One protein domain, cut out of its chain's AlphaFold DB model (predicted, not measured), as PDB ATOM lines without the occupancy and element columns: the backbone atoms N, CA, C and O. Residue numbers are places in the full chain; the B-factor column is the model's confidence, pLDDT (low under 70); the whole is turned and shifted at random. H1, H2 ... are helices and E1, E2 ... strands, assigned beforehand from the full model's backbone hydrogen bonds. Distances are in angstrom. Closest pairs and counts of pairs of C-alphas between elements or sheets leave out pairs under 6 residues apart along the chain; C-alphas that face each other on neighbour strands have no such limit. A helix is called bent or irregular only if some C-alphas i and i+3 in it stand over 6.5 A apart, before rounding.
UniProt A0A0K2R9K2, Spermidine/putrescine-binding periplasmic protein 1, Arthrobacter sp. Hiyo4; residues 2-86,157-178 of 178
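AT A GLANCE: This is residues 2 to 86 and 157 to 178 of the 178 residues of the protein "Spermidine/putrescine-binding periplasmic protein 1" of Arthrobacter sp. Hiyo4 (UniProt A0A0K2R9K2). Two groups of helices stand at opposite ends of the longest axis: in one, the short H1 crosses H2 and the far part of H5 packs on H2; in the other, H3 and H4 make a loosely packed pair. Residues 37 to 44 lead from the first group to the second, and residues 71 to 81 lead back to E1, a short strand beside H1. The printed part has 107 residues, with five named helices and one named strand in the order H1, H2, H3, H4, E1, H5; the class is mostly helix. By its radius of gyration of the C-alphas, 14.9 A, it is compact, and its C-alphas span 40 by 29 by 25 A.

HOW THE PARTS SIT: Begin at H1, residues 2 to 8, and look across to residues 21 to 28 of H2, which has residues 21 to 36. They touch, about perpendicular at 77 degrees, and their closest C-alphas, those of Ala 5 and Ala 24, are 5.2 A apart. H3, residues 45 to 52, is apart from H2. H3 and H4, residues 62 to 70, only just touch, with 3 pairs of C-alphas within 8 A, the closest being those of Ile 47 and Ile 65 at 7.1 A. They run the same way at a shallow tilt of 34.8 degrees, only just short of steep. E1, residues 82 to 84, pairs with no named strand; its closest C-alpha to H1 is that of Val 83, 7.6 A from that of Ala 4. H5, residues 158 to 177, touches H2 with residues 168 to 176 alone; the closest C-alphas, those of Val 21 and Thr 168, are 7.1 A apart. H2 and H5 run the same way at a steep tilt of 45 degrees. Helix packing is only just mostly crossed, with 1 of 3 touching pairs at a shallow tilt. Every O i to N i+4 pair is within hydrogen-bond range in H1, H3 and H4; the counts are 7 of 12 in H2 and 14 of 16 in H5.

IN THESE COORDINATES: Find C-alpha 2 at (235.904, 201.383, 115.751), where H1 begins. H2 runs 19.4 A from C-alpha 21 to C-alpha 36, with a kink of 69 degrees near residue 30; it is irregular, C-alphas 32 and 35 being 8.3 A apart. H3 spans 10.4 A and H4 12.3 A. H5 runs 26.3 A to C-alpha 177 at (247.538, 210.496, 108.376), with a kink of 69 degrees near residue 165; it is irregular, C-alphas 163 and 166 being 8.1 A apart.

THE WHOLE: The C-alphas of Gly 72 and Glu 163 are the two farthest apart, at 41.0 A. The links H1 to H2 and H4 to E1 are long. Residues 87 to 156 are not printed, and C-alphas 86 and 157 are 9.9 A apart across the cut. Mean pLDDT of the printed part is 93.9, and no printed residue is under 70.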
ATOM      1  N   LEU A   2     235.840 202.512 116.686       95.19
ATOM      2  CA  LEU A   2     235.904 201.383 115.751       95.19
ATOM      3  C   LEU A   2     234.693 200.449 115.877       95.19
ATOM      4  O   LEU A   2     234.130 200.051 114.866       95.19
ATOM      5  N   GLU A   3     234.234 200.178 117.099       96.25
ATOM      6  CA  GLU A   3     233.013 199.409 117.350       96.25
ATOM      7  C   GLU A   3     231.802 200.087 116.714       96.25
ATOM      8  O   GLU A   3     231.072 199.460 115.962       96.25
ATOM      9  N   ALA A   4     231.634 201.395 116.943       92.69
ATOM     10  CA  ALA A   4     230.540 202.169 116.360       92.69
ATOM     11  C   ALA A   4     230.543 202.120 114.820       92.69
ATOM     12  O   ALA A   4     229.479 202.044 114.214       92.69
ATOM     13  N   ALA A   5     231.723 202.113 114.189       94.81
ATOM     14  CA  ALA A   5     231.844 201.959 112.743       94.81
ATOM     15  C   ALA A   5     231.389 200.568 112.270       94.81
ATOM     16  O   ALA A   5     230.647 200.466 111.301       94.81
ATOM     17  N   LEU A   6     231.777 199.500 112.971       97.56
ATOM     18  CA  LEU A   6     231.337 198.137 112.646       97.56
ATOM     19  C   LEU A   6     229.832 197.945 112.870       97.56
ATOM     20  O   LEU A   6     229.169 197.321 112.044       97.56
ATOM     21  N   LEU A   7     229.285 198.523 113.940       95.88
ATOM     22  CA  LEU A   7     227.846 198.528 114.213       95.88
ATOM     23  C   LEU A   7     227.072 199.271 113.117       95.88
ATOM     24  O   LEU A   7     226.048 198.782 112.643       95.88
ATOM     25  N   ALA A   8     227.583 200.420 112.663       92.81
ATOM     26  CA  ALA A   8     227.009 201.156 111.536       92.81
ATOM     27  C   ALA A   8     227.082 200.366 110.215       92.81
ATOM     28  O   ALA A   8     226.217 200.530 109.358       92.81
ATOM     29  N   ASP A   9     228.071 199.483 110.076       96.25
ATOM     30  CA  ASP A   9     228.241 198.561 108.946       96.25
ATOM     31  C   ASP A   9     227.500 197.218 109.136       96.25
ATOM     32  O   ASP A   9     227.743 196.242 108.420       96.25
ATOM     33  N   GLY A  10     226.593 197.151 110.118       95.44
ATOM     34  CA  GLY A  10     225.671 196.035 110.327       95.44
ATOM     35  C   GLY A  10     226.266 194.810 111.022       95.44
ATOM     36  O   GLY A  10     225.644 193.749 110.996       95.44
ATOM     37  N   VAL A  11     227.453 194.912 111.629       97.81
ATOM     38  CA  VAL A  11     228.008 193.816 112.439       97.81
ATOM     39  C   VAL A  11     227.166 193.658 113.713       97.81
ATOM     40  O   VAL A  11     227.013 194.635 114.448       97.81
ATOM     41  N   PRO A  12     226.611 192.468 114.006       96.25
ATOM     42  CA  PRO A  12     225.823 192.258 115.217       96.25
ATOM     43  C   PRO A  12     226.720 192.247 116.462       96.25
ATOM     44  O   PRO A  12     227.906 191.923 116.384       96.25
ATOM     45  N   PHE A  13     226.156 192.592 117.625       95.69
ATOM     46  CA  PHE A  13     226.911 192.776 118.878       95.69
ATOM     47  C   PHE A  13     227.765 191.559 119.256       95.69
ATOM     48  O   PHE A  13     228.899 191.717 119.704       95.69
ATOM     49  N   ASP A  14     227.238 190.353 119.039       95.88
ATOM     50  CA  ASP A  14     227.885 189.077 119.353       95.88
ATOM     51  C   ASP A  14     229.045 188.710 118.410       95.88
ATOM     52  O   ASP A  14     229.761 187.745 118.668       95.88
ATOM     53  N   GLN A  15     229.266 189.491 117.347       97.50
ATOM     54  CA  GLN A  15     230.335 189.297 116.360       97.50
ATOM     55  C   GLN A  15     231.275 190.505 116.249       97.50
ATOM     56  O   GLN A  15     232.141 190.528 115.374       97.50
ATOM     57  N   ILE A  16     231.130 191.514 117.117       97.88
ATOM     58  CA  ILE A  16     232.009 192.690 117.096       97.88
ATOM     59  C   ILE A  16     233.453 192.312 117.438       97.88
ATOM     60  O   ILE A  16     234.376 192.856 116.836       97.88
ATOM     61  N   TYR A  17     233.663 191.386 118.375       97.88
ATOM     62  CA  TYR A  17     234.998 190.956 118.793       97.88
ATOM     63  C   TYR A  17     235.351 189.562 118.241       97.88
ATOM     64  O   TYR A  17     234.497 188.676 118.253       97.88
ATOM     65  N   PRO A  18     236.613 189.326 117.820       97.69
ATOM     66  CA  PRO A  18     237.709 190.299 117.735       97.69
ATOM     67  C   PRO A  18     237.453 191.376 116.665       97.69
ATOM     68  O   PRO A  18     236.916 191.067 115.605       97.69
ATOM     69  N   LEU A  19     237.858 192.629 116.926       97.81
ATOM     70  CA  LEU A  19     237.572 193.738 116.005       97.81
ATOM     71  C   LEU A  19     238.276 193.557 114.656       97.81
ATOM     72  O   LEU A  19     239.503 193.435 114.592       97.81
ATOM     73  N   ASP A  20     237.509 193.675 113.571       98.12
ATOM     74  CA  ASP A  20     238.040 193.913 112.228       98.12
ATOM     75  C   ASP A  20     238.382 195.405 112.078       98.12
ATOM     76  O   ASP A  20     237.570 196.230 111.646       98.12
ATOM     77  N   VAL A  21     239.596 195.766 112.507       98.12
ATOM     78  CA  VAL A  21     240.076 197.156 112.497       98.12
ATOM     79  C   VAL A  21     240.115 197.714 111.073       98.12
ATOM     80  O   VAL A  21     239.671 198.839 110.856       98.12
ATOM     81  N   ASP A  22     240.565 196.936 110.089       97.88
ATOM     82  CA  ASP A  22     240.647 197.404 108.702       97.88
ATOM     83  C   ASP A  22     239.256 197.708 108.132       97.88
ATOM     84  O   ASP A  22     239.072 198.718 107.449       97.88
ATOM     85  N   ARG A  23     238.253 196.871 108.427       98.06
ATOM     86  CA  ARG A  23     236.855 197.143 108.063       98.06
ATOM     87  C   ARG A  23     236.330 198.395 108.747       98.06
ATOM     88  O   ARG A  23     235.787 199.252 108.057       98.06
ATOM     89  N   ALA A  24     236.549 198.549 110.051       97.56
ATOM     90  CA  ALA A  24     236.118 199.734 110.791       97.56
ATOM     91  C   ALA A  24     236.710 201.032 110.207       97.56
ATOM     92  O   ALA A  24     235.990 202.009 109.991       97.56
ATOM     93  N   LEU A  25     238.010 201.034 109.892       96.88
ATOM     94  CA  LEU A  25     238.700 202.175 109.280       96.88
ATOM     95  C   LEU A  25     238.203 202.455 107.857       96.88
ATOM     96  O   LEU A  25     238.023 203.618 107.490       96.88
ATOM     97  N   ARG A  26     237.927 201.413 107.057       96.75
ATOM     98  CA  ARG A  26     237.283 201.581 105.744       96.75
ATOM     99  C   ARG A  26     235.913 202.231 105.890       96.75
ATOM    100  O   ARG A  26     235.645 203.175 105.154       96.75
ATOM    101  N   VAL A  27     235.082 201.777 106.826       96.31
ATOM    102  CA  VAL A  27     233.747 202.349 107.055       96.31
ATOM    103  C   VAL A  27     233.863 203.825 107.411       96.31
ATOM    104  O   VAL A  27     233.303 204.643 106.694       96.31
ATOM    105  N   LEU A  28     234.677 204.187 108.409       94.38
ATOM    106  CA  LEU A  28     234.909 205.590 108.785       94.38
ATOM    107  C   LEU A  28     235.413 206.440 107.608       94.38
ATOM    108  O   LEU A  28     235.014 207.595 107.445       94.38
ATOM    109  N   GLY A  29     236.277 205.855 106.777       94.56
ATOM    110  CA  GLY A  29     236.873 206.514 105.621       94.56
ATOM    111  C   GLY A  29     235.910 206.769 104.467       94.56
ATOM    112  O   GLY A  29     236.157 207.692 103.696       94.56
ATOM    113  N   HIS A  30     234.817 206.010 104.365       92.06
ATOM    114  CA  HIS A  30     233.774 206.212 103.352       92.06
ATOM    115  C   HIS A  30     232.548 206.942 103.924       92.06
ATOM    116  O   HIS A  30     231.964 207.798 103.260       92.06
ATOM    117  N   HIS A  31     232.174 206.633 105.167       88.12
ATOM    118  CA  HIS A  31     230.974 207.102 105.851       88.12
ATOM    119  C   HIS A  31     231.299 207.403 107.329       88.12
ATOM    120  O   HIS A  31     231.420 206.483 108.136       88.12
ATOM    121  N   PRO A  32     231.455 208.679 107.723       85.56
ATOM    122  CA  PRO A  32     231.108 209.894 106.977       85.56
ATOM    123  C   PRO A  32     232.165 210.359 105.961       85.56
ATOM    124  O   PRO A  32     231.879 211.283 105.200       85.56
ATOM    125  N   GLY A  33     233.352 209.749 105.939       91.06
ATOM    126  CA  GLY A  33     234.497 210.224 105.164       91.06
ATOM    127  C   GLY A  33     235.523 210.931 106.047       91.06
ATOM    128  O   GLY A  33     235.152 211.664 106.963       91.06
ATOM    129  N   LYS A  34     236.817 210.730 105.769       90.25
ATOM    130  CA  LYS A  34     237.913 211.231 106.621       90.25
ATOM    131  C   LYS A  34     237.867 212.744 106.845       90.25
ATOM    132  O   LYS A  34     237.994 213.183 107.981       90.25
ATOM    133  N   ASP A  35     237.598 213.511 105.792       91.00
ATOM    134  CA  ASP A  35     237.568 214.983 105.834       91.00
ATOM    135  C   ASP A  35     236.374 215.553 106.615       91.00
ATOM    136  O   ASP A  35     236.288 216.756 106.847       91.00
ATOM    137  N   ARG A  36     235.424 214.696 107.007       90.50
ATOM    138  CA  ARG A  36     234.242 215.060 107.798       90.50
ATOM    139  C   ARG A  36     234.336 214.594 109.249       90.50
ATOM    140  O   ARG A  36     233.374 214.756 109.997       90.50
ATOM    141  N   LEU A  37     235.460 213.995 109.645       91.50
ATOM    142  CA  LEU A  37     235.699 213.549 111.012       91.50
ATOM    143  C   LEU A  37     236.478 214.612 111.781       91.50
ATOM    144  O   LEU A  37     237.615 214.935 111.445       91.50
ATOM    145  N   LEU A  38     235.871 215.102 112.859       90.62
ATOM    146  CA  LEU A  38     236.541 215.932 113.848       90.62
ATOM    147  C   LEU A  38     236.916 215.061 115.047       90.62
ATOM    148  O   LEU A  38     236.046 214.480 115.694       90.62
ATOM    149  N   TYR A  39     238.213 214.960 115.329       88.62
ATOM    150  CA  TYR A  39     238.727 214.191 116.460       88.62
ATOM    151  C   TYR A  39     238.899 215.096 117.669       88.62
ATOM    152  O   TYR A  39     239.482 216.172 117.558       88.62
ATOM    153  N   HIS A  40     238.428 214.631 118.820       88.25
ATOM    154  CA  HIS A  40     238.505 215.367 120.075       88.25
ATOM    155  C   HIS A  40     239.538 214.729 121.010       88.25
ATOM    156  O   HIS A  40     239.582 213.505 121.157       88.25
ATOM    157  N   ALA A  41     240.368 215.558 121.637       86.50
ATOM    158  CA  ALA A  41     241.401 215.143 122.585       86.50
ATOM    159  C   ALA A  41     240.915 215.222 124.039       86.50
ATOM    160  O   ALA A  41     241.393 214.473 124.894       86.50
ATOM    161  N   ALA A  42     239.963 216.114 124.322       90.88
ATOM    162  CA  ALA A  42     239.394 216.298 125.648       90.88
ATOM    163  C   ALA A  42     237.900 215.956 125.688       90.88
ATOM    164  O   ALA A  42     237.125 216.315 124.807       90.88
ATOM    165  N   ASN A  43     237.461 215.354 126.796       88.12
ATOM    166  CA  ASN A  43     236.075 214.902 126.985       88.12
ATOM    167  C   ASN A  43     235.022 216.031 126.956       88.12
ATOM    168  O   ASN A  43     233.829 215.741 126.904       88.12
ATOM    169  N   GLN A  44     235.436 217.301 127.031       90.75
ATOM    170  CA  GLN A  44     234.538 218.460 126.963       90.75
ATOM    171  C   GLN A  44     234.336 218.983 125.531       90.75
ATOM    172  O   GLN A  44     233.322 219.624 125.258       90.75
ATOM    173  N   GLU A  45     235.268 218.701 124.620       95.12
ATOM    174  CA  GLU A  45     235.235 219.199 123.241       95.12
ATOM    175  C   GLU A  45     233.968 218.775 122.480       95.12
ATOM    176  O   GLU A  45     233.363 219.654 121.867       95.12
ATOM    177  N   PRO A  46     233.458 217.524 122.585       95.38
ATOM    178  CA  PRO A  46     232.201 217.149 121.935       95.38
ATOM    179  C   PRO A  46     231.020 218.044 122.315       95.38
ATOM    180  O   PRO A  46     230.196 218.374 121.469       95.38
ATOM    181  N   ILE A  47     230.932 218.463 123.584       96.06
ATOM    182  CA  ILE A  47     229.850 219.342 124.048       96.06
ATOM    183  C   ILE A  47     229.979 220.712 123.389       96.06
ATOM    184  O   ILE A  47     229.002 221.223 122.852       96.06
ATOM    185  N   GLN A  48     231.185 221.283 123.387       94.69
ATOM    186  CA  GLN A  48     231.441 222.586 122.773       94.69
ATOM    187  C   GLN A  48     231.126 222.558 121.276       94.69
ATOM    188  O   GLN A  48     230.339 223.384 120.828       94.69
ATOM    189  N   GLN A  49     231.639 221.562 120.553       95.44
ATOM    190  CA  GLN A  49     231.440 221.378 119.111       95.44
ATOM    191  C   GLN A  49     229.959 221.201 118.740       95.44
ATOM    192  O   GLN A  49     229.497 221.752 117.741       95.44
ATOM    193  N   LEU A  50     229.192 220.464 119.554       96.25
ATOM    194  CA  LEU A  50     227.748 220.315 119.359       96.25
ATOM    195  C   LEU A  50     226.997 221.624 119.649       96.25
ATOM    196  O   LEU A  50     226.107 222.006 118.894       96.25
ATOM    197  N   THR A  51     227.335 222.325 120.736       95.25
ATOM    198  CA  THR A  51     226.653 223.582 121.106       95.25
ATOM    199  C   THR A  51     226.999 224.762 120.200       95.25
ATOM    200  O   THR A  51     226.152 225.632 120.004       95.25
ATOM    201  N   SER A  52     228.210 224.797 119.636       94.88
ATOM    202  CA  SER A  52     228.638 225.815 118.670       94.88
ATOM    203  C   SER A  52     228.059 225.582 117.273       94.88
ATOM    204  O   SER A  52     228.043 226.505 116.461       94.88
ATOM    205  N   GLY A  53     227.580 224.365 116.989       93.88
ATOM    206  CA  GLY A  53     227.128 223.951 115.663       93.88
ATOM    207  C   GLY A  53     228.263 223.561 114.711       93.88
ATOM    208  O   GLY A  53     228.003 223.379 113.526       93.88
ATOM    209  N   GLU A  54     229.499 223.416 115.203       94.06
ATOM    210  CA  GLU A  54     230.641 222.928 114.416       94.06
ATOM    211  C   GLU A  54     230.411 221.497 113.913       94.06
ATOM    212  O   GLU A  54     230.755 221.165 112.779       94.06
ATOM    213  N   VAL A  55     229.760 220.664 114.733       94.12
ATOM    214  CA  VAL A  55     229.288 219.332 114.341       94.12
ATOM    215  C   VAL A  55     227.815 219.163 114.697       94.12
ATOM    216  O   VAL A  55     227.343 219.654 115.719       94.12
ATOM    217  N   SER A  56     227.073 218.429 113.867       92.31
ATOM    218  CA  SER A  56     225.662 218.106 114.142       92.31
ATOM    219  C   SER A  56     225.478 216.805 114.932       92.31
ATOM    220  O   SER A  56     224.404 216.564 115.478       92.31
ATOM    221  N   LEU A  57     226.507 215.956 114.978       92.81
ATOM    222  CA  LEU A  57     226.516 214.678 115.685       92.81
ATOM    223  C   LEU A  57     227.933 214.397 116.189       92.81
ATOM    224  O   LEU A  57     228.904 214.683 115.495       92.81
ATOM    225  N   SER A  58     228.044 213.827 117.386       93.31
ATOM    226  CA  SER A  58     229.323 213.439 117.974       93.31
ATOM    227  C   SER A  58     229.147 212.248 118.913       93.31
ATOM    228  O   SER A  58     228.060 212.019 119.447       93.31
ATOM    229  N   THR A  59     230.226 211.501 119.137       91.69
ATOM    230  CA  THR A  59     230.306 210.549 120.247       91.69
ATOM    231  C   THR A  59     230.697 211.295 121.519       91.69
ATOM    232  O   THR A  59     231.638 212.084 121.511       91.69
ATOM    233  N   SER A  60     230.009 211.039 122.629       92.94
ATOM    234  CA  SER A  60     230.312 211.664 123.920       92.94
ATOM    235  C   SER A  60     229.903 210.750 125.071       92.94
ATOM    236  O   SER A  60     229.123 209.816 124.885       92.94
ATOM    237  N   PHE A  61     230.409 211.031 126.270       91.50
ATOM    238  CA  PHE A  61     229.956 210.356 127.483       91.50
ATOM    239  C   PHE A  61     228.558 210.857 127.877       91.50
ATOM    240  O   PHE A  61     228.304 212.065 127.907       91.50
ATOM    241  N   ASN A  62     227.647 209.937 128.204       89.62
ATOM    242  CA  ASN A  62     226.247 210.248 128.517       89.62
ATOM    243  C   ASN A  62     226.114 211.248 129.680       89.62
ATOM    244  O   ASN A  62     225.307 212.175 129.608       89.62
ATOM    245  N   ASN A  63     226.955 211.126 130.711       88.94
ATOM    246  CA  ASN A  63     226.969 212.045 131.850       88.94
ATOM    247  C   ASN A  63     227.286 213.497 131.444       88.94
ATOM    248  O   ASN A  63     226.715 214.426 132.010       88.94
ATOM    249  N   ARG A  64     228.139 213.712 130.432       91.56
ATOM    250  CA  ARG A  64     228.461 215.045 129.898       91.56
ATOM    251  C   ARG A  64     227.279 215.650 129.154       91.56
ATOM    252  O   ARG A  64     227.013 216.837 129.315       91.56
ATOM    253  N   ILE A  65     226.557 214.837 128.382       92.81
ATOM    254  CA  ILE A  65     225.339 215.275 127.690       92.81
ATOM    255  C   ILE A  65     224.237 215.609 128.702       92.81
ATOM    256  O   ILE A  65     223.579 216.637 128.558       92.81
ATOM    257  N   ASN A  66     224.064 214.792 129.744       88.56
ATOM    258  CA  ASN A  66     223.097 215.054 130.811       88.56
ATOM    259  C   ASN A  66     223.422 216.336 131.581       88.56
ATOM    260  O   ASN A  66     222.536 217.165 131.766       88.56
ATOM    261  N   ALA A  67     224.686 216.536 131.969       90.06
ATOM    262  CA  ALA A  67     225.119 217.767 132.626       90.06
ATOM    263  C   ALA A  67     224.861 218.996 131.740       90.06
ATOM    264  O   ALA A  67     224.194 219.930 132.169       90.06
ATOM    265  N   ALA A  68     225.278 218.953 130.469       93.19
ATOM    266  CA  ALA A  68     225.033 220.045 129.530       93.19
ATOM    267  C   ALA A  68     223.530 220.327 129.340       93.19
ATOM    268  O   ALA A  68     223.125 221.485 129.257       93.19
ATOM    269  N   ARG A  69     222.692 219.284 129.292       92.06
ATOM    270  CA  ARG A  69     221.232 219.428 129.212       92.06
ATOM    271  C   ARG A  69     220.655 220.095 130.459       92.06
ATOM    272  O   ARG A  69     219.792 220.958 130.320       92.06
ATOM    273  N   ASN A  70     221.130 219.724 131.648       90.12
ATOM    274  CA  ASN A  70     220.723 220.356 132.906       90.12
ATOM    275  C   ASN A  70     221.110 221.845 132.941       90.12
ATOM    276  O   ASN A  70     220.348 222.655 133.463       90.12
ATOM    277  N   ASP A  71     222.221 222.206 132.296       93.50
ATOM    278  CA  ASP A  71     222.670 223.593 132.115       93.50
ATOM    279  C   ASP A  71     221.935 224.332 130.969       93.50
ATOM    280  O   ASP A  71     222.266 225.467 130.627       93.50
ATOM    281  N   GLY A  72     220.918 223.709 130.362       95.00
ATOM    282  CA  GLY A  72     220.055 224.314 129.344       95.00
ATOM    283  C   GLY A  72     220.489 224.080 127.894       95.00
ATOM    284  O   GLY A  72     219.833 224.582 126.973       95.00
ATOM    285  N   ALA A  73     221.551 223.306 127.648       95.56
ATOM    286  CA  ALA A  73     221.939 222.942 126.291       95.56
ATOM    287  C   ALA A  73     220.876 222.040 125.644       95.56
ATOM    288  O   ALA A  73     220.379 221.082 126.238       95.56
ATOM    289  N   LYS A  74     220.560 222.300 124.373       95.56
ATOM    290  CA  LYS A  74     219.589 221.512 123.595       95.56
ATOM    291  C   LYS A  74     220.224 220.244 123.019       95.56
ATOM    292  O   LYS A  74     220.194 220.026 121.812       95.56
ATOM    293  N   LEU A  75     220.828 219.427 123.882       95.44
ATOM    294  CA  LEU A  75     221.531 218.203 123.501       95.44
ATOM    295  C   LEU A  75     220.790 216.948 123.968       95.44
ATOM    296  O   LEU A  75     220.286 216.862 125.095       95.44
ATOM    297  N   ASN A  76     220.774 215.938 123.101       92.44
ATOM    298  CA  ASN A  76     220.277 214.608 123.416       92.44
ATOM    299  C   ASN A  76     221.208 213.523 122.866       92.44
ATOM    300  O   ASN A  76     222.070 213.807 122.040       92.44
ATOM    301  N   PHE A  77     221.050 212.298 123.355       92.19
ATOM    302  CA  PHE A  77     221.799 211.135 122.897       92.19
ATOM    303  C   PHE A  77     220.855 209.948 122.692       92.19
ATOM    304  O   PHE A  77     219.764 209.899 123.260       92.19
ATOM    305  N   SER A  78     221.289 208.999 121.868       91.56
ATOM    306  CA  SER A  78     220.638 207.703 121.703       91.56
ATOM    307  C   SER A  78     221.445 206.638 122.437       91.56
ATOM    308  O   SER A  78     222.673 206.685 122.420       91.56
ATOM    309  N   ALA A  79     220.760 205.683 123.065       90.38
ATOM    310  CA  ALA A  79     221.397 204.483 123.605       90.38
ATOM    311  C   ALA A  79     221.612 203.400 122.533       90.38
ATOM    312  O   ALA A  79     222.351 202.457 122.782       90.38
ATOM    313  N   GLU A  80     220.976 203.528 121.362       93.25
ATOM    314  CA  GLU A  80     221.128 202.580 120.252       93.25
ATOM    315  C   GLU A  80     222.587 202.517 119.797       93.25
ATOM    316  O   GLU A  80     223.175 203.543 119.444       93.25
ATOM    317  N   ASN A  81     223.149 201.308 119.787       93.38
ATOM    318  CA  ASN A  81     224.543 201.025 119.446       93.38
ATOM    319  C   ASN A  81     225.567 201.762 120.330       93.38
ATOM    320  O   ASN A  81     226.718 201.953 119.924       93.38
ATOM    321  N   ALA A  82     225.174 202.191 121.535       92.88
ATOM    322  CA  ALA A  82     226.113 202.787 122.474       92.88
ATOM    323  C   ALA A  82     227.109 201.731 122.973       92.88
ATOM    324  O   ALA A  82     226.781 200.556 123.113       92.88
ATOM    325  N   VAL A  83     228.337 202.160 123.258       94.06
ATOM    326  CA  VAL A  83     229.387 201.284 123.786       94.06
ATOM    327  C   VAL A  83     229.560 201.572 125.270       94.06
ATOM    328  O   VAL A  83     229.973 202.669 125.648       94.06
ATOM    329  N   LEU A  84     229.258 200.587 126.108       92.56
ATOM    330  CA  LEU A  84     229.512 200.638 127.539       92.56
ATOM    331  C   LEU A  84     230.946 200.197 127.821       92.56
ATOM    332  O   LEU A  84     231.330 199.060 127.554       92.56
ATOM    333  N   ALA A  85     231.718 201.112 128.395       89.12
ATOM    334  CA  ALA A  85     233.065 200.876 128.887       89.12
ATOM    335  C   ALA A  85     233.120 201.149 130.394       89.12
ATOM    336  O   ALA A  85     232.482 202.087 130.876       89.12
ATOM    337  N   GLY A  86     233.883 200.330 131.118       85.94
ATOM    338  CA  GLY A  86     234.132 200.510 132.545       85.94
ATOM    339  C   GLY A  86     235.459 201.214 132.816       85.94
ATOM    340  O   GLY A  86     236.442 201.004 132.103       85.94
ATOM    341  N   ASP A 157     234.761 194.773 125.100       96.00
ATOM    342  CA  ASP A 157     235.718 193.739 125.507       96.00
ATOM    343  C   ASP A 157     237.044 194.392 125.926       96.00
ATOM    344  O   ASP A 157     237.964 194.604 125.130       96.00
ATOM    345  N   ASP A 158     237.133 194.735 127.210       94.44
ATOM    346  CA  ASP A 158     238.330 195.339 127.799       94.44
ATOM    347  C   ASP A 158     239.558 194.422 127.727       94.44
ATOM    348  O   ASP A 158     240.687 194.919 127.672       94.44
ATOM    349  N   LYS A 159     239.370 193.095 127.684       95.31
ATOM    350  CA  LYS A 159     240.480 192.150 127.552       95.31
ATOM    351  C   LYS A 159     241.073 192.234 126.151       95.31
ATOM    352  O   LYS A 159     242.285 192.433 126.034       95.31
ATOM    353  N   TRP A 160     240.238 192.161 125.113       97.25
ATOM    354  CA  TRP A 160     240.692 192.323 123.732       97.25
ATOM    355  C   TRP A 160     241.425 193.653 123.556       97.25
ATOM    356  O   TRP A 160     242.527 193.684 122.999       97.25
ATOM    357  N   TRP A 161     240.870 194.744 124.094       96.62
ATOM    358  CA  TRP A 161     241.529 196.047 124.057       96.62
ATOM    359  C   TRP A 161     242.860 196.038 124.804       96.62
ATOM    360  O   TRP A 161     243.846 196.520 124.255       96.62
ATOM    361  N   SER A 162     242.951 195.444 125.995       95.56
ATOM    362  CA  SER A 162     244.219 195.373 126.737       95.56
ATOM    363  C   SER A 162     245.339 194.668 125.956       95.56
ATOM    364  O   SER A 162     246.498 195.078 126.032       95.56
ATOM    365  N   GLU A 163     244.988 193.657 125.156       97.94
ATOM    366  CA  GLU A 163     245.924 192.868 124.349       97.94
ATOM    367  C   GLU A 163     246.276 193.553 123.013       97.94
ATOM    368  O   GLU A 163     247.383 193.373 122.501       97.94
ATOM    369  N   ASN A 164     245.371 194.372 122.455       98.06
ATOM    370  CA  ASN A 164     245.492 194.914 121.094       98.06
ATOM    371  C   ASN A 164     245.671 196.440 121.013       98.06
ATOM    372  O   ASN A 164     246.039 196.936 119.946       98.06
ATOM    373  N   LEU A 165     245.476 197.190 122.106       96.19
ATOM    374  CA  LEU A 165     245.395 198.660 122.113       96.19
ATOM    375  C   LEU A 165     246.534 199.322 121.339       96.19
ATOM    376  O   LEU A 165     246.280 200.070 120.403       96.19
ATOM    377  N   LYS A 166     247.791 199.002 121.669       97.50
ATOM    378  CA  LYS A 166     248.961 199.638 121.037       97.50
ATOM    379  C   LYS A 166     249.007 199.421 119.523       97.50
ATOM    380  O   LYS A 166     249.329 200.342 118.777       97.50
ATOM    381  N   LYS A 167     248.697 198.202 119.072       97.31
ATOM    382  CA  LYS A 167     248.680 197.852 117.645       97.31
ATOM    383  C   LYS A 167     247.558 198.609 116.936       97.31
ATOM    384  O   LYS A 167     247.799 199.224 115.899       97.31
ATOM    385  N   THR A 168     246.361 198.596 117.515       97.38
ATOM    386  CA  THR A 168     245.182 199.278 116.973       97.38
ATOM    387  C   THR A 168     245.380 200.795 116.921       97.38
ATOM    388  O   THR A 168     245.073 201.413 115.907       97.38
ATOM    389  N   GLU A 169     245.970 201.405 117.952       95.62
ATOM    390  CA  GLU A 169     246.321 202.833 117.968       95.62
ATOM    391  C   GLU A 169     247.312 203.199 116.862       95.62
ATOM    392  O   GLU A 169     247.169 204.239 116.221       95.62
ATOM    393  N   GLN A 170     248.324 202.360 116.625       96.75
ATOM    394  CA  GLN A 170     249.287 202.592 115.552       96.75
ATOM    395  C   GLN A 170     248.614 202.519 114.176       96.75
ATOM    396  O   GLN A 170     248.830 203.407 113.351       96.75
ATOM    397  N   GLN A 171     247.779 201.502 113.939       96.81
ATOM    398  CA  GLN A 171     247.007 201.379 112.699       96.81
ATOM    399  C   GLN A 171     246.090 202.584 112.492       96.81
ATOM    400  O   GLN A 171     246.080 203.169 111.412       96.81
ATOM    401  N   PHE A 172     245.386 203.002 113.546       95.56
ATOM    402  CA  PHE A 172     244.509 204.163 113.507       95.56
ATOM    403  C   PHE A 172     245.270 205.446 113.157       95.56
ATOM    404  O   PHE A 172     244.837 206.184 112.280       95.56
ATOM    405  N   LYS A 173     246.425 205.702 113.788       94.44
ATOM    406  CA  LYS A 173     247.251 206.891 113.507       94.44
ATOM    407  C   LYS A 173     247.786 206.906 112.075       94.44
ATOM    408  O   LYS A 173     247.759 207.951 111.431       94.44
ATOM    409  N   LEU A 174     248.252 205.759 111.575       95.94
ATOM    410  CA  LEU A 174     248.714 205.631 110.190       95.94
ATOM    411  C   LEU A 174     247.575 205.873 109.201       95.94
ATOM    412  O   LEU A 174     247.743 206.633 108.253       95.94
ATOM    413  N   TRP A 175     246.412 205.271 109.454       95.62
ATOM    414  CA  TRP A 175     245.224 205.516 108.651       95.62
ATOM    415  C   TRP A 175     244.797 206.973 108.729       95.62
ATOM    416  O   TRP A 175     244.498 207.543 107.698       95.62
ATOM    417  N   GLN A 176     244.797 207.613 109.899       92.06
ATOM    418  CA  GLN A 176     244.399 209.013 110.050       92.06
ATOM    419  C   GLN A 176     245.264 209.939 109.183       92.06
ATOM    420  O   GLN A 176     244.718 210.818 108.519       92.06
ATOM    421  N   ALA A 177     246.574 209.692 109.125       91.56
ATOM    422  CA  ALA A 177     247.538 210.496 108.376       91.56
ATOM    423  C   ALA A 177     247.581 210.239 106.852       91.56
ATOM    424  O   ALA A 177     248.286 210.973 106.161       91.56
ATOM    425  N   SER A 178     246.890 209.211 106.337       88.44
ATOM    426  CA  SER A 178     246.918 208.824 104.912       88.44
ATOM    427  C   SER A 178     246.038 209.688 104.013       88.44
ATOM    428  O   SER A 178     246.489 210.043 102.914       88.44
TER     429      SER A 178